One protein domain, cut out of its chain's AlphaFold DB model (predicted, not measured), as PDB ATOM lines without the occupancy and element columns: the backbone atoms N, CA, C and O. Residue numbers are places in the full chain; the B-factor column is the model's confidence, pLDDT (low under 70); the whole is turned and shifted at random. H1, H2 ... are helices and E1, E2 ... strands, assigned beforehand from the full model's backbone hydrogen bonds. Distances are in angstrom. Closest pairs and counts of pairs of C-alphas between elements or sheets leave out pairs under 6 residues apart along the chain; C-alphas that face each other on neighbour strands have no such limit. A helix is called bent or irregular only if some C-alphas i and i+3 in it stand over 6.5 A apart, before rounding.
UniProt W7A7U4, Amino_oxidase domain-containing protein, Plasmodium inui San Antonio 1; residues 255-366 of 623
ATOM      1  N   LEU A 255     -31.807  31.392  -2.974       88.50
ATOM      2  CA  LEU A 255     -31.696  32.520  -3.896       88.50
ATOM      3  C   LEU A 255     -30.526  32.307  -4.861       88.50
ATOM      4  O   LEU A 255     -29.366  32.239  -4.426       88.50
ATOM      5  N   SER A 256     -30.816  32.314  -6.157       91.12
ATOM      6  CA  SER A 256     -29.794  32.281  -7.205       91.12
ATOM      7  C   SER A 256     -29.894  33.483  -8.134       91.12
ATOM      8  O   SER A 256     -30.848  34.262  -8.123       91.12
ATOM      9  N   TYR A 257     -28.865  33.630  -8.953       92.75
ATOM     10  CA  TYR A 257     -28.698  34.703  -9.911       92.75
ATOM     11  C   TYR A 257     -28.337  34.117 -11.269       92.75
ATOM     12  O   TYR A 257     -27.601  33.135 -11.338       92.75
ATOM     13  N   LEU A 258     -28.807  34.754 -12.333       91.69
ATOM     14  CA  LEU A 258     -28.495  34.427 -13.715       91.69
ATOM     15  C   LEU A 258     -27.657  35.553 -14.322       91.69
ATOM     16  O   LEU A 258     -28.064  36.717 -14.265       91.69
ATOM     17  N   ASP A 259     -26.495  35.228 -14.889       89.75
ATOM     18  CA  ASP A 259     -25.691  36.209 -15.624       89.75
ATOM     19  C   ASP A 259     -26.173  36.425 -17.072       89.75
ATOM     20  O   ASP A 259     -27.124  35.810 -17.551       89.75
ATOM     21  N   GLU A 260     -25.518  37.346 -17.780       85.69
ATOM     22  CA  GLU A 260     -25.844  37.702 -19.170       85.69
ATOM     23  C   GLU A 260     -25.598  36.555 -20.167       85.69
ATOM     24  O   GLU A 260     -26.119  36.608 -21.278       85.69
ATOM     25  N   PHE A 261     -24.841  35.527 -19.769       84.31
ATOM     26  CA  PHE A 261     -24.491  34.361 -20.581       84.31
ATOM     27  C   PHE A 261     -25.324  33.122 -20.223       84.31
ATOM     28  O   PHE A 261     -25.006  32.026 -20.679       84.31
ATOM     29  N   GLY A 262     -26.359  33.272 -19.388       83.31
ATOM     30  CA  GLY A 262     -27.235  32.174 -18.979       83.31
ATOM     31  C   GLY A 262     -26.662  31.283 -17.873       83.31
ATOM     32  O   GLY A 262     -27.211  30.218 -17.608       83.31
ATOM     33  N   ARG A 263     -25.576  31.685 -17.199       87.94
ATOM     34  CA  ARG A 263     -24.981  30.883 -16.119       87.94
ATOM     35  C   ARG A 263     -25.626  31.222 -14.781       87.94
ATOM     36  O   ARG A 263     -25.680  32.390 -14.383       87.94
ATOM     37  N   ILE A 264     -26.053  30.189 -14.060       88.94
ATOM     38  CA  ILE A 264     -26.644  30.315 -12.726       88.94
ATOM     39  C   ILE A 264     -25.539  30.317 -11.660       88.94
ATOM     40  O   ILE A 264     -24.607  29.513 -11.697       88.94
ATOM     41  N   TYR A 265     -25.624  31.225 -10.688       91.00
ATOM     42  CA  TYR A 265     -24.717  31.292  -9.541       91.00
ATOM     43  C   TYR A 265     -25.438  31.710  -8.256       91.00
ATOM     44  O   TYR A 265     -26.469  32.374  -8.279       91.00
ATOM     45  N   ARG A 266     -24.860  31.361  -7.102       90.12
ATOM     46  CA  ARG A 266     -25.378  31.737  -5.775       90.12
ATOM     47  C   ARG A 266     -24.587  32.885  -5.156       90.12
ATOM     48  O   ARG A 266     -23.422  33.111  -5.495       90.12
ATOM     49  N   ILE A 267     -25.191  33.561  -4.175       87.75
ATOM     50  CA  ILE A 267     -24.537  34.645  -3.420       87.75
ATOM     51  C   ILE A 267     -23.250  34.186  -2.716       87.75
ATOM     52  O   ILE A 267     -22.328  34.983  -2.556       87.75
ATOM     53  N   ASN A 268     -23.142  32.893  -2.381       87.19
ATOM     54  CA  ASN A 268     -21.967  32.310  -1.727       87.19
ATOM     55  C   ASN A 268     -20.667  32.559  -2.503       87.19
ATOM     56  O   ASN A 268     -19.625  32.795  -1.895       87.19
ATOM     57  N   LYS A 269     -20.748  32.645  -3.840       89.62
ATOM     58  CA  LYS A 269     -19.630  33.010  -4.726       89.62
ATOM     59  C   LYS A 269     -19.012  34.379  -4.394       89.62
ATOM     60  O   LYS A 269     -17.871  34.649  -4.757       89.62
ATOM     61  N   PHE A 270     -19.754  35.257  -3.720       90.31
ATOM     62  CA  PHE A 270     -19.357  36.629  -3.409       90.31
ATOM     63  C   PHE A 270     -19.070  36.872  -1.923       90.31
ATOM     64  O   PHE A 270     -18.670  37.986  -1.593       90.31
ATOM     65  N   ILE A 271     -19.222  35.879  -1.035       90.75
ATOM     66  CA  ILE A 271     -19.109  36.071   0.427       90.75
ATOM     67  C   ILE A 271     -17.785  36.731   0.822       90.75
ATOM     68  O   ILE A 271     -17.801  37.721   1.548       90.75
ATOM     69  N   LEU A 272     -16.653  36.252   0.297       92.44
ATOM     70  CA  LEU A 272     -15.339  36.823   0.620       92.44
ATOM     71  C   LEU A 272     -15.215  38.286   0.170       92.44
ATOM     72  O   LEU A 272     -14.698  39.122   0.906       92.44
ATOM     73  N   LYS A 273     -15.750  38.627  -1.011       93.25
ATOM     74  CA  LYS A 273     -15.768  40.012  -1.509       93.25
ATOM     75  C   LYS A 273     -16.685  40.897  -0.669       93.25
ATOM     76  O   LYS A 273     -16.323  42.031  -0.374       93.25
ATOM     77  N   ILE A 274     -17.857  40.390  -0.290       92.12
ATOM     78  CA  ILE A 274     -18.791  41.096   0.593       92.12
ATOM     79  C   ILE A 274     -18.096  41.387   1.925       92.12
ATOM     80  O   ILE A 274     -18.055  42.543   2.336       92.12
ATOM     81  N   LEU A 275     -17.485  40.376   2.549       92.12
ATOM     82  CA  LEU A 275     -16.769  40.526   3.814       92.12
ATOM     83  C   LEU A 275     -15.623  41.537   3.702       92.12
ATOM     84  O   LEU A 275     -15.514  42.420   4.546       92.12
ATOM     85  N   PHE A 276     -14.828  41.472   2.631       94.12
ATOM     86  CA  PHE A 276     -13.767  42.441   2.366       94.12
ATOM     87  C   PHE A 276     -14.290  43.885   2.324       94.12
ATOM     88  O   PHE A 276     -13.744  44.755   3.002       94.12
ATOM     89  N   TYR A 277     -15.366  44.156   1.576       93.62
ATOM     90  CA  TYR A 277     -15.938  45.506   1.503       93.62
ATOM     91  C   TYR A 277     -16.551  45.961   2.827       93.62
ATOM     92  O   TYR A 277     -16.434  47.133   3.173       93.62
ATOM     93  N   LEU A 278     -17.158  45.047   3.587       91.75
ATOM     94  CA  LEU A 278     -17.668  45.348   4.922       91.75
ATOM     95  C   LEU A 278     -16.533  45.727   5.882       91.75
ATOM     96  O   LEU A 278     -16.644  46.732   6.577       91.75
ATOM     97  N   VAL A 279     -15.424  44.980   5.890       91.94
ATOM     98  CA  VAL A 279     -14.238  45.299   6.705       91.94
ATOM     99  C   VAL A 279     -13.608  46.621   6.259       91.94
ATOM    100  O   VAL A 279     -13.277  47.457   7.096       91.94
ATOM    101  N   LYS A 280     -13.505  46.861   4.947       92.75
ATOM    102  CA  LYS A 280     -13.016  48.134   4.404       92.75
ATOM    103  C   LYS A 280     -13.875  49.315   4.868       92.75
ATOM    104  O   LYS A 280     -13.328  50.327   5.294       92.75
ATOM    105  N   ASP A 281     -15.199  49.198   4.798       92.50
ATOM    106  CA  ASP A 281     -16.120  50.232   5.282       92.50
ATOM    107  C   ASP A 281     -16.080  50.366   6.816       92.50
ATOM    108  O   ASP A 281     -16.184  51.468   7.342       92.50
ATOM    109  N   TYR A 282     -15.836  49.284   7.557       90.75
ATOM    110  CA  TYR A 282     -15.630  49.355   9.004       90.75
ATOM    111  C   TYR A 282     -14.399  50.187   9.395       90.75
ATOM    112  O   TYR A 282     -14.472  50.971  10.340       90.75
ATOM    113  N   LEU A 283     -13.294  50.039   8.659       90.50
ATOM    114  CA  LEU A 283     -12.033  50.733   8.937       90.50
ATOM    115  C   LEU A 283     -11.992  52.162   8.373       90.50
ATOM    116  O   LEU A 283     -11.477  53.063   9.027       90.50
ATOM    117  N   PHE A 284     -12.542  52.381   7.175       88.88
ATOM    118  CA  PHE A 284     -12.390  53.638   6.426       88.88
ATOM    119  C   PHE A 284     -13.718  54.334   6.087       88.88
ATOM    120  O   PHE A 284     -13.716  55.370   5.419       88.88
ATOM    121  N   GLY A 285     -14.860  53.803   6.531       82.88
ATOM    122  CA  GLY A 285     -16.196  54.311   6.186       82.88
ATOM    123  C   GLY A 285     -16.456  55.749   6.629       82.88
ATOM    124  O   GLY A 285     -17.223  56.455   5.973       82.88
ATOM    125  N   SER A 286     -15.745  56.224   7.656       82.88
ATOM    126  CA  SER A 286     -15.815  57.606   8.146       82.88
ATOM    127  C   SER A 286     -15.424  58.657   7.112       82.88
ATOM    128  O   SER A 286     -15.886  59.793   7.200       82.88
ATOM    129  N   SER A 287     -14.623  58.275   6.117       82.88
ATOM    130  CA  SER A 287     -14.218  59.141   5.007       82.88
ATOM    131  C   SER A 287     -15.240  59.199   3.864       82.88
ATOM    132  O   SER A 287     -15.091  60.007   2.950       82.88
ATOM    133  N   ILE A 288     -16.284  58.358   3.885       85.69
ATOM    134  CA  ILE A 288     -17.242  58.240   2.783       85.69
ATOM    135  C   ILE A 288     -18.432  59.184   3.017       85.69
ATOM    136  O   ILE A 288     -19.268  58.909   3.882       85.69
ATOM    137  N   PRO A 289     -18.602  60.250   2.213       84.44
ATOM    138  CA  PRO A 289     -19.672  61.218   2.422       84.44
ATOM    139  C   PRO A 289     -21.050  60.625   2.104       84.44
ATOM    140  O   PRO A 289     -21.261  60.065   1.019       84.44
ATOM    141  N   THR A 290     -22.004  60.835   3.014       85.12
ATOM    142  CA  THR A 290     -23.417  60.437   2.889       85.12
ATOM    143  C   THR A 290     -24.334  61.665   2.820       85.12
ATOM    144  O   THR A 290     -24.862  62.113   3.840       85.12
ATOM    145  N   PRO A 291     -24.512  62.288   1.641       86.38
ATOM    146  CA  PRO A 291     -25.322  63.495   1.519       86.38
ATOM    147  C   PRO A 291     -26.810  63.235   1.814       86.38
ATOM    148  O   PRO A 291     -27.352  62.173   1.514       86.38
ATOM    149  N   LYS A 292     -27.533  64.256   2.298       82.25
ATOM    150  CA  LYS A 292     -28.966  64.150   2.662       82.25
ATOM    151  C   LYS A 292     -29.877  63.639   1.532       82.25
ATOM    152  O   LYS A 292     -30.925  63.058   1.807       82.25
ATOM    153  N   GLY A 293     -29.505  63.879   0.271       86.31
ATOM    154  CA  GLY A 293     -30.242  63.458  -0.927       86.31
ATOM    155  C   GLY A 293     -29.698  62.199  -1.608       86.31
ATOM    156  O   GLY A 293     -29.967  62.010  -2.793       86.31
ATOM    157  N   GLU A 294     -28.897  61.388  -0.913       93.44
ATOM    158  CA  GLU A 294     -28.216  60.239  -1.508       93.44
ATOM    159  C   GLU A 294     -29.183  59.176  -2.054       93.44
ATOM    160  O   GLU A 294     -30.166  58.780  -1.414       93.44
ATOM    161  N   ARG A 295     -28.881  58.714  -3.271       94.56
ATOM    162  CA  ARG A 295     -29.576  57.623  -3.958       94.56
ATOM    163  C   ARG A 295     -28.879  56.300  -3.669       94.56
ATOM    164  O   ARG A 295     -27.674  56.273  -3.426       94.56
ATOM    165  N   MET A 296     -29.633  55.208  -3.699       94.56
ATOM    166  CA  MET A 296     -29.135  53.887  -3.312       94.56
ATOM    167  C   MET A 296     -27.988  53.391  -4.201       94.56
ATOM    168  O   MET A 296     -27.070  52.743  -3.707       94.56
ATOM    169  N   ASP A 297     -28.000  53.715  -5.494       94.12
ATOM    170  CA  ASP A 297     -26.901  53.375  -6.400       94.12
ATOM    171  C   ASP A 297     -25.593  54.075  -6.011       94.12
ATOM    172  O   ASP A 297     -24.588  53.401  -5.819       94.12
ATOM    173  N   SER A 298     -25.632  55.393  -5.803       94.56
ATOM    174  CA  SER A 298     -24.500  56.189  -5.318       94.56
ATOM    175  C   SER A 298     -24.033  55.725  -3.937       94.56
ATOM    176  O   SER A 298     -22.832  55.665  -3.676       94.56
ATOM    177  N   PHE A 299     -24.966  55.403  -3.036       94.75
ATOM    178  CA  PHE A 299     -24.642  54.925  -1.692       94.75
ATOM    179  C   PHE A 299     -23.819  53.634  -1.741       94.75
ATOM    180  O   PHE A 299     -22.794  53.519  -1.062       94.75
ATOM    181  N   PHE A 300     -24.253  52.673  -2.563       93.38
ATOM    182  CA  PHE A 300     -23.587  51.384  -2.688       93.38
ATOM    183  C   PHE A 300     -22.332  51.438  -3.555       93.38
ATOM    184  O   PHE A 300     -21.359  50.776  -3.207       93.38
ATOM    185  N   SER A 301     -22.289  52.239  -4.622       91.56
ATOM    186  CA  SER A 301     -21.109  52.337  -5.495       91.56
ATOM    187  C   SER A 301     -19.884  52.920  -4.788       91.56
ATOM    188  O   SER A 301     -18.757  52.613  -5.159       91.56
ATOM    189  N   LYS A 302     -20.089  53.748  -3.756       91.88
ATOM    190  CA  LYS A 302     -19.003  54.267  -2.907       91.88
ATOM    191  C   LYS A 302     -18.419  53.214  -1.956       91.88
ATOM    192  O   LYS A 302     -17.297  53.380  -1.489       91.88
ATOM    193  N   ARG A 303     -19.180  52.159  -1.639       91.25
ATOM    194  CA  ARG A 303     -18.851  51.172  -0.588       91.25
ATOM    195  C   ARG A 303     -18.498  49.797  -1.133       91.25
ATOM    196  O   ARG A 303     -17.667  49.100  -0.563       91.25
ATOM    197  N   PHE A 304     -19.104  49.423  -2.249       92.94
ATOM    198  CA  PHE A 304     -18.957  48.124  -2.883       92.94
ATOM    199  C   PHE A 304     -18.415  48.279  -4.301       92.94
ATOM    200  O   PHE A 304     -18.707  49.247  -5.001       92.94
ATOM    201  N   GLY A 305     -17.646  47.290  -4.752       92.50
ATOM    202  CA  GLY A 305     -17.134  47.266  -6.121       92.50
ATOM    203  C   GLY A 305     -18.243  47.105  -7.160       92.50
ATOM    204  O   GLY A 305     -19.231  46.403  -6.926       92.50
ATOM    205  N   ALA A 306     -18.033  47.683  -8.348       92.44
ATOM    206  CA  ALA A 306     -18.988  47.660  -9.459       92.44
ATOM    207  C   ALA A 306     -19.470  46.242  -9.809       92.44
ATOM    208  O   ALA A 306     -20.658  46.023 -10.027       92.44
ATOM    209  N   HIS A 307     -18.569  45.255  -9.777       91.94
ATOM    210  CA  HIS A 307     -18.911  43.861 -10.054       91.94
ATOM    211  C   HIS A 307     -19.925  43.279  -9.052       91.94
ATOM    212  O   HIS A 307     -20.857  42.590  -9.459       91.94
ATOM    213  N   LEU A 308     -19.771  43.553  -7.749       92.81
ATOM    214  CA  LEU A 308     -20.718  43.101  -6.720       92.81
ATOM    215  C   LEU A 308     -22.047  43.857  -6.834       92.81
ATOM    216  O   LEU A 308     -23.117  43.257  -6.732       92.81
ATOM    217  N   PHE A 309     -21.975  45.165  -7.085       92.69
ATOM    218  CA  PHE A 309     -23.160  45.994  -7.250       92.69
ATOM    219  C   PHE A 309     -24.022  45.528  -8.431       92.69
ATOM    220  O   PHE A 309     -25.212  45.286  -8.258       92.69
ATOM    221  N   GLU A 310     -23.429  45.333  -9.610       92.06
ATOM    222  CA  GLU A 310     -24.161  44.935 -10.818       92.06
ATOM    223  C   GLU A 310     -24.627  43.474 -10.794       92.06
ATOM    224  O   GLU A 310     -25.680  43.169 -11.347       92.06
ATOM    225  N   SER A 311     -23.879  42.572 -10.148       92.00
ATOM    226  CA  SER A 311     -24.173  41.129 -10.188       92.00
ATOM    227  C   SER A 311     -25.055  40.638  -9.038       92.00
ATOM    228  O   SER A 311     -25.626  39.558  -9.141       92.00
ATOM    229  N   VAL A 312     -25.153  41.380  -7.930       92.25
ATOM    230  CA  VAL A 312     -25.877  40.924  -6.727       92.25
ATOM    231  C   VAL A 312     -26.866  41.979  -6.244       92.25
ATOM    232  O   VAL A 312     -28.068  41.728  -6.187       92.25
ATOM    233  N   ILE A 313     -26.384  43.187  -5.945       92.62
ATOM    234  CA  ILE A 313     -27.210  44.230  -5.315       92.62
ATOM    235  C   ILE A 313     -28.294  44.723  -6.280       92.62
ATOM    236  O   ILE A 313     -29.469  44.786  -5.928       92.62
ATOM    237  N   ARG A 314     -27.920  45.055  -7.519       93.69
ATOM    238  CA  ARG A 314     -28.834  45.639  -8.503       93.69
ATOM    239  C   ARG A 314     -29.975  44.696  -8.911       93.69
ATOM    240  O   ARG A 314     -31.107  45.186  -8.906       93.69
ATOM    241  N   PRO A 315     -29.747  43.403  -9.233       94.62
ATOM    242  CA  PRO A 315     -30.833  42.457  -9.508       94.62
ATOM    243  C   PRO A 315     -31.806  42.333  -8.333       94.62
ATOM    244  O   PRO A 315     -33.018  42.412  -8.524       94.62
ATOM    245  N   TYR A 316     -31.280  42.247  -7.106       93.25
ATOM    246  CA  TYR A 316     -32.105  42.167  -5.902       93.25
ATOM    247  C   TYR A 316     -32.959  43.426  -5.702       93.25
ATOM    248  O   TYR A 316     -34.165  43.331  -5.480       93.25
ATOM    249  N   CYS A 317     -32.371  44.619  -5.845       92.75
ATOM    250  CA  CYS A 317     -33.115  45.877  -5.764       92.75
ATOM    251  C   CYS A 317     -34.213  45.969  -6.833       92.75
ATOM    252  O   CYS A 317     -35.312  46.426  -6.533       92.75
ATOM    253  N   LEU A 318     -33.934  45.535  -8.066       92.69
ATOM    254  CA  LEU A 318     -34.926  45.541  -9.143       92.69
ATOM    255  C   LEU A 318     -36.115  44.636  -8.824       92.69
ATOM    256  O   LEU A 318     -37.245  45.067  -9.024       92.69
ATOM    257  N   HIS A 319     -35.870  43.435  -8.303       93.44
ATOM    258  CA  HIS A 319     -36.934  42.533  -7.866       93.44
ATOM    259  C   HIS A 319     -37.736  43.123  -6.697       93.44
ATOM    260  O   HIS A 319     -38.960  43.191  -6.753       93.44
ATOM    261  N   TYR A 320     -37.048  43.611  -5.661       91.12
ATOM    262  CA  TYR A 320     -37.692  44.107  -4.444       91.12
ATOM    263  C   TYR A 320     -38.532  45.369  -4.684       91.12
ATOM    264  O   TYR A 320     -39.670  45.470  -4.227       91.12
ATOM    265  N   PHE A 321     -37.976  46.354  -5.397       91.12
ATOM    266  CA  PHE A 321     -38.648  47.632  -5.630       91.12
ATOM    267  C   PHE A 321     -39.501  47.639  -6.899       91.12
ATOM    268  O   PHE A 321     -40.408  48.457  -7.009       91.12
ATOM    269  N   GLY A 322     -39.213  46.783  -7.882       91.38
ATOM    270  CA  GLY A 322     -39.771  46.889  -9.234       91.38
ATOM    271  C   GLY A 322     -39.168  48.035 -10.060       91.38
ATOM    272  O   GLY A 322     -39.658  48.347 -11.146       91.38
ATOM    273  N   TYR A 323     -38.121  48.702  -9.562       92.25
ATOM    274  CA  TYR A 323     -37.444  49.803 -10.247       92.25
ATOM    275  C   TYR A 323     -35.964  49.934  -9.851       92.25
ATOM    276  O   TYR A 323     -35.531  49.350  -8.857       92.25
ATOM    277  N   PRO A 324     -35.139  50.645 -10.647       91.62
ATOM    278  CA  PRO A 324     -33.693  50.669 -10.444       91.62
ATOM    279  C   PRO A 324     -33.269  51.398  -9.154       91.62
ATOM    280  O   PRO A 324     -33.888  52.399  -8.789       91.62
ATOM    281  N   PRO A 325     -32.142  51.006  -8.526       93.44
ATOM    282  CA  PRO A 325     -31.662  51.608  -7.274       93.44
ATOM    283  C   PRO A 325     -31.375  53.115  -7.370       93.44
ATOM    284  O   PRO A 325     -31.510  53.833  -6.388       93.44
ATOM    285  N   ARG A 326     -31.068  53.645  -8.560       93.12
ATOM    286  CA  ARG A 326     -30.924  55.097  -8.775       93.12
ATOM    287  C   ARG A 326     -32.185  55.890  -8.437       93.12
ATOM    288  O   ARG A 326     -32.115  57.070  -8.120       93.12
ATOM    289  N   ASP A 327     -33.352  55.266  -8.530       92.19
ATOM    290  CA  ASP A 327     -34.629  55.918  -8.264       92.19
ATOM    291  C   ASP A 327     -35.039  55.765  -6.780       92.19
ATOM    292  O   ASP A 327     -35.994  56.401  -6.343       92.19
ATOM    293  N   VAL A 328     -34.269  55.019  -5.972       92.50
ATOM    294  CA  VAL A 328     -34.470  54.835  -4.524       92.50
ATOM    295  C   VAL A 328     -33.688  55.896  -3.742       92.50
ATOM    296  O   VAL A 328     -32.457  55.911  -3.748       92.50
ATOM    297  N   LEU A 329     -34.395  56.773  -3.027       92.44
ATOM    298  CA  LEU A 329     -33.787  57.735  -2.100       92.44
ATOM    299  C   LEU A 329     -33.546  57.082  -0.735       92.44
ATOM    300  O   LEU A 329     -34.505  56.708  -0.055       92.44
ATOM    301  N   MET A 330     -32.283  57.004  -0.305       92.50
ATOM    302  CA  MET A 330     -31.888  56.273   0.907       92.50
ATOM    303  C   MET A 330     -32.623  56.779   2.147       92.50
ATOM    304  O   MET A 330     -33.318  56.016   2.806       92.50
ATOM    305  N   ARG A 331     -32.566  58.089   2.414       90.81
ATOM    306  CA  ARG A 331     -33.217  58.705   3.583       90.81
ATOM    307  C   ARG A 331     -34.745  58.631   3.538       90.81
ATOM    308  O   ARG A 331     -35.382  58.655   4.583       90.81
ATOM    309  N   SER A 332     -35.337  58.536   2.344       89.69
ATOM    310  CA  SER A 332     -36.785  58.345   2.227       89.69
ATOM    311  C   SER A 332     -37.170  56.915   2.578       89.69
ATOM    312  O   SER A 332     -38.112  56.754   3.333       89.69
ATOM    313  N   HIS A 333     -36.460  55.896   2.084       88.44
ATOM    314  CA  HIS A 333     -36.815  54.486   2.300       88.44
ATOM    315  C   HIS A 333     -36.298  53.891   3.620       88.44
ATOM    316  O   HIS A 333     -36.966  53.028   4.191       88.44
ATOM    317  N   PHE A 334     -35.149  54.362   4.103       88.44
ATOM    318  CA  PHE A 334     -34.387  53.802   5.221       88.44
ATOM    319  C   PHE A 334     -33.929  54.917   6.178       88.44
ATOM    320  O   PHE A 334     -32.737  55.069   6.431       88.44
ATOM    321  N   SER A 335     -34.862  55.740   6.668       87.12
ATOM    322  CA  SER A 335     -34.565  56.903   7.526       87.12
ATOM    323  C   SER A 335     -33.736  56.537   8.752       87.12
ATOM    324  O   SER A 335     -32.701  57.151   8.989       87.12
ATOM    325  N   ASP A 336     -34.161  55.510   9.481       85.25
ATOM    326  CA  ASP A 336     -33.575  55.151  10.773       85.25
ATOM    327  C   ASP A 336     -32.160  54.616  10.576       85.25
ATOM    328  O   ASP A 336     -31.221  55.042  11.244       85.25
ATOM    329  N   PHE A 337     -31.986  53.771   9.558       89.19
ATOM    330  CA  PHE A 337     -30.675  53.309   9.125       89.19
ATOM    331  C   PHE A 337     -29.772  54.472   8.701       89.19
ATOM    332  O   PHE A 337     -28.607  54.495   9.076       89.19
ATOM    333  N   MET A 338     -30.281  55.454   7.951       90.75
ATOM    334  CA  MET A 338     -29.475  56.602   7.523       90.75
ATOM    335  C   MET A 338     -29.089  57.523   8.684       90.75
ATOM    336  O   MET A 338     -27.981  58.044   8.672       90.75
ATOM    337  N   ASN A 339     -29.953  57.692   9.688       89.69
ATOM    338  CA  ASN A 339     -29.603  58.421  10.909       89.69
ATOM    339  C   ASN A 339     -28.476  57.693  11.661       89.69
ATOM    340  O   ASN A 339     -27.461  58.300  11.985       89.69
ATOM    341  N   ARG A 340     -28.582  56.363  11.816       89.88
ATOM    342  CA  ARG A 340     -27.501  55.545  12.391       89.88
ATOM    343  C   ARG A 340     -26.223  55.582  11.561       89.88
ATOM    344  O   ARG A 340     -25.140  55.591  12.124       89.88
ATOM    345  N   MET A 341     -26.316  55.617  10.234       90.62
ATOM    346  CA  MET A 341     -25.146  55.756   9.362       90.62
ATOM    347  C   MET A 341     -24.426  57.093   9.560       90.62
ATOM    348  O   MET A 341     -23.204  57.120   9.448       90.62
ATOM    349  N   GLU A 342     -25.145  58.183   9.839       88.88
ATOM    350  CA  GLU A 342     -24.532  59.488  10.130       88.88
ATOM    351  C   GLU A 342     -23.815  59.503  11.485       88.88
ATOM    352  O   GLU A 342     -22.727  60.070  11.588       88.88
ATOM    353  N   GLU A 343     -24.388  58.836  12.489       88.69
ATOM    354  CA  GLU A 343     -23.795  58.677  13.823       88.69
ATOM    355  C   GLU A 343     -22.567  57.752  13.790       88.69
ATOM    356  O   GLU A 343     -21.461  58.132  14.170       88.69
ATOM    357  N   GLU A 344     -22.754  56.533  13.286       89.56
ATOM    358  CA  GLU A 344     -21.784  55.439  13.377       89.56
ATOM    359  C   GLU A 344     -20.707  55.488  12.288       89.56
ATOM    360  O   GLU A 344     -19.647  54.867  12.416       89.56
ATOM    361  N   LYS A 345     -21.001  56.180  11.180       88.75
ATOM    362  CA  LYS A 345     -20.142  56.351   9.995       88.75
ATOM    363  C   LYS A 345     -19.613  55.047   9.372       88.75
ATOM    364  O   LYS A 345     -18.684  55.069   8.570       88.75
ATOM    365  N   SER A 346     -20.209  53.909   9.718       90.31
ATOM    366  CA  SER A 346     -19.872  52.581   9.208       90.31
ATOM    367  C   SER A 346     -21.136  51.745   9.054       90.31
ATOM    368  O   SER A 346     -21.988  51.715   9.941       90.31
ATOM    369  N   LEU A 347     -21.213  51.003   7.952       89.62
ATOM    370  CA  LEU A 347     -22.291  50.089   7.614       89.62
ATOM    371  C   LEU A 347     -22.486  49.028   8.694       89.62
ATOM    372  O   LEU A 347     -23.601  48.839   9.164       89.62
ATOM    373  N   ILE A 348     -21.420  48.344   9.122       87.25
ATOM    374  CA  ILE A 348     -21.545  47.270  10.121       87.25
ATOM    375  C   ILE A 348     -22.021  47.837  11.457       87.25
ATOM    376  O   ILE A 348     -22.898  47.248  12.090       87.25
ATOM    377  N   LYS A 349     -21.454  48.969  11.886       88.75
ATOM    378  CA  LYS A 349     -21.834  49.605  13.149       88.75
ATOM    379  C   LYS A 349     -23.290  50.068  13.111       88.75
ATOM    380  O   LYS A 349     -24.056  49.677  13.985       88.75
ATOM    381  N   ALA A 350     -23.706  50.751  12.045       89.25
ATOM    382  CA  ALA A 350     -25.090  51.179  11.856       89.25
ATOM    383  C   ALA A 350     -26.071  49.997  11.788       89.25
ATOM    384  O   ALA A 350     -27.137  50.043  12.404       89.25
ATOM    385  N   LEU A 351     -25.715  48.910  11.089       85.62
ATOM    386  CA  LEU A 351     -26.532  47.694  11.033       85.62
ATOM    387  C   LEU A 351     -26.665  47.044  12.416       85.62
ATOM    388  O   LEU A 351     -27.771  46.678  12.804       85.62
ATOM    389  N   ARG A 352     -25.573  46.943  13.188       84.00
ATOM    390  CA  ARG A 352     -25.598  46.415  14.563       84.00
ATOM    391  C   ARG A 352     -26.399  47.307  15.509       84.00
ATOM    392  O   ARG A 352     -27.178  46.783  16.298       84.00
ATOM    393  N   ALA A 353     -26.245  48.625  15.418       84.06
ATOM    394  CA  ALA A 353     -27.017  49.581  16.207       84.06
ATOM    395  C   ALA A 353     -28.519  49.450  15.911       84.06
ATOM    396  O   ALA A 353     -29.327  49.354  16.829       84.06
ATOM    397  N   THR A 354     -28.880  49.327  14.629       76.25
ATOM    398  CA  THR A 354     -30.266  49.095  14.190       76.25
ATOM    399  C   THR A 354     -30.799  47.729  14.648       76.25
ATOM    400  O   THR A 354     -31.984  47.590  14.943       76.25
ATOM    401  N   ALA A 355     -29.939  46.708  14.725       71.12
ATOM    402  CA  ALA A 355     -30.298  45.377  15.218       71.12
ATOM    403  C   ALA A 355     -30.582  45.356  16.730       71.12
ATOM    404  O   ALA A 355     -31.466  44.634  17.180       71.12
ATOM    405  N   ARG A 356     -29.835  46.143  17.516       66.94
ATOM    406  CA  ARG A 356     -29.913  46.158  18.986       66.94
ATOM    407  C   ARG A 356     -31.150  46.861  19.538       66.94
ATOM    408  O   ARG A 356     -31.577  46.520  20.630       66.94
ATOM    409  N   THR A 357     -31.756  47.794  18.807       58.19
ATOM    410  CA  THR A 357     -32.903  48.587  19.289       58.19
ATOM    411  C   THR A 357     -34.230  47.817  19.389       58.19
ATOM    412  O   THR A 357     -35.278  48.447  19.459       58.19
ATOM    413  N   GLY A 358     -34.230  46.477  19.359       49.59
ATOM    414  CA  GLY A 358     -35.419  45.627  19.571       49.59
ATOM    415  C   GLY A 358     -36.535  45.739  18.517       49.59
ATOM    416  O   GLY A 358     -37.416  44.890  18.460       49.59
ATOM    417  N   SER A 359     -36.485  46.744  17.642       45.59
ATOM    418  CA  SER A 359     -37.515  47.081  16.656       45.59
ATOM    419  C   SER A 359     -37.281  46.478  15.270       45.59
ATOM    420  O   SER A 359     -38.165  46.534  14.414       45.59
ATOM    421  N   SER A 360     -36.111  45.890  15.006       45.47
ATOM    422  CA  SER A 360     -35.796  45.369  13.680       45.47
ATOM    423  C   SER A 360     -35.894  43.843  13.626       45.47
ATOM    424  O   SER A 360     -34.954  43.097  13.888       45.47
ATOM    425  N   SER A 361     -37.024  43.360  13.104       45.94
ATOM    426  CA  SER A 361     -37.180  41.987  12.594       45.94
ATOM    427  C   SER A 361     -36.193  41.637  11.464       45.94
ATOM    428  O   SER A 361     -36.233  40.540  10.920       45.94
ATOM    429  N   ILE A 362     -35.318  42.569  11.063       43.50
ATOM    430  CA  ILE A 362     -34.421  42.490   9.904       43.50
ATOM    431  C   ILE A 362     -33.413  41.343  10.039       43.50
ATOM    432  O   ILE A 362     -33.113  40.708   9.032       43.50
ATOM    433  N   PHE A 363     -32.953  41.043  11.257       48.50
ATOM    434  CA  PHE A 363     -31.950  40.003  11.519       48.50
ATOM    435  C   PHE A 363     -32.504  38.774  12.251       48.50
ATOM    436  O   PHE A 363     -31.722  37.929  12.693       48.50
ATOM    437  N   SER A 364     -33.831  38.643  12.388       53.47
ATOM    438  CA  SER A 364     -34.404  37.430  12.979       53.47
ATOM    439  C   SER A 364     -34.088  36.235  12.073       53.47
ATOM    440  O   SER A 364     -34.328  36.255  10.865       53.47
ATOM    441  N   LYS A 365     -33.488  35.188  12.653       49.09
ATOM    442  CA  LYS A 365     -32.844  34.097  11.902       49.09
ATOM    443  C   LYS A 365     -33.790  33.249  11.036       49.09
ATOM    444  O   LYS A 365     -33.292  32.424  10.281       49.09
ATOM    445  N   LYS A 366     -35.114  33.452  11.089       57.41
ATOM    446  CA  LYS A 366     -36.106  32.830  10.192       57.41
ATOM    447  C   LYS A 366     -37.339  33.731  10.067       57.41
ATOM    448  O   LYS A 366     -38.280  33.595  10.846       57.41
TER     449      LYS A 366
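This is residues 255 to 366 of the 623 residues of the protein "Amino_oxidase domain-containing protein" of Plasmodium inui San Antonio 1 (UniProt W7A7U4). Six helices make a loose ring: the long H1 forms one side, H3 crosses it near its start, H6 crosses it farther along, and the ring is closed through H2, H4 and H5, with thin contacts at H2 and H4. A small hairpin of two strands, E1 and E2, sits at one end, where E2 leads straight into H1. The printed part has 112 residues with two named strands and six named helices, in the order E1 E2 H1 H2 H3 H4 H5 H6; the sheet, order E1 - E2, is antiparallel and the class is mostly helix. The whole is compact, with a radius of gyration of the C-alphas of 14.5 A and spans of 42 by 29 by 27 A.

Begin with the antiparallel hairpin of E1, residues 255 to 258, and E2, residues 264 to 266, where N 257 and O 265 are within hydrogen-bond range at 2.8 A, as are N 265 and O 257 at 2.8 A. Next look at H1, residues 267 to 287: with its residues 267 to 274 alone it touches H3, residues 306 to 321, about perpendicular at 80 degrees, the closest C-alphas being those of Ile 267 and Val 312, 7.2 A apart. The closest C-alphas of E1 and H3 are those of Tyr 257 and Val 312, 7.5 A apart. With its residues 278 to 285 alone H1 touches H6, residues 347 to 356, about perpendicular at 84 degrees, closest at the C-alphas of Tyr 282 and Ile 348, 6.4 A. H6 touches H5, residues 335 to 344, at a steep tilt of 63 degrees, opposite ways, closest at the C-alphas of Arg 340 and Ala 350, 5.0 A. H4, residues 330 to 333, is close but not clearly touching H5, with the C-alphas of Arg 331 and Met 338 closest at 5.8 A. H2, residues 296 to 301, is close but not clearly touching H4, closest at the C-alphas of Met 296 and Met 330, 5.6 A, and likewise H3, closest at those of Ser 301 and Phe 309, 6.9 A. H3 and H5 are apart. Every O i to N i+4 pair is within hydrogen-bond range in H2, H5 and H6, against 12 of 17 in H1 and 10 of 12 in H3; H4 is too short for one.

Find C-alpha 255 at (-31.696, 32.520, -3.896), where E1 begins. H1 runs 27.9 A from C-alpha 267 at (-24.537, 34.645, -3.420), with a kink of 46 degrees near residue 281; it is irregular, C-alphas 283 and 286 being 7.9 A apart. H3 runs 20.0 A with a kink of 37 degrees near residue 313, and is only just irregular, C-alphas 311 and 314 being 6.7 A apart. H5 spans 14.1 A, and H6 runs 14.2 A to C-alpha 356 at (-29.913, 46.158, 18.986).

Look for the two C-alphas farthest apart at Phe 261 and Thr 357, 43.2 A. The printed part has no cut, and no link is long. Mean pLDDT of the printed part is 86.1; residues 356 to 366, of which 356 belongs to H6, are under 70.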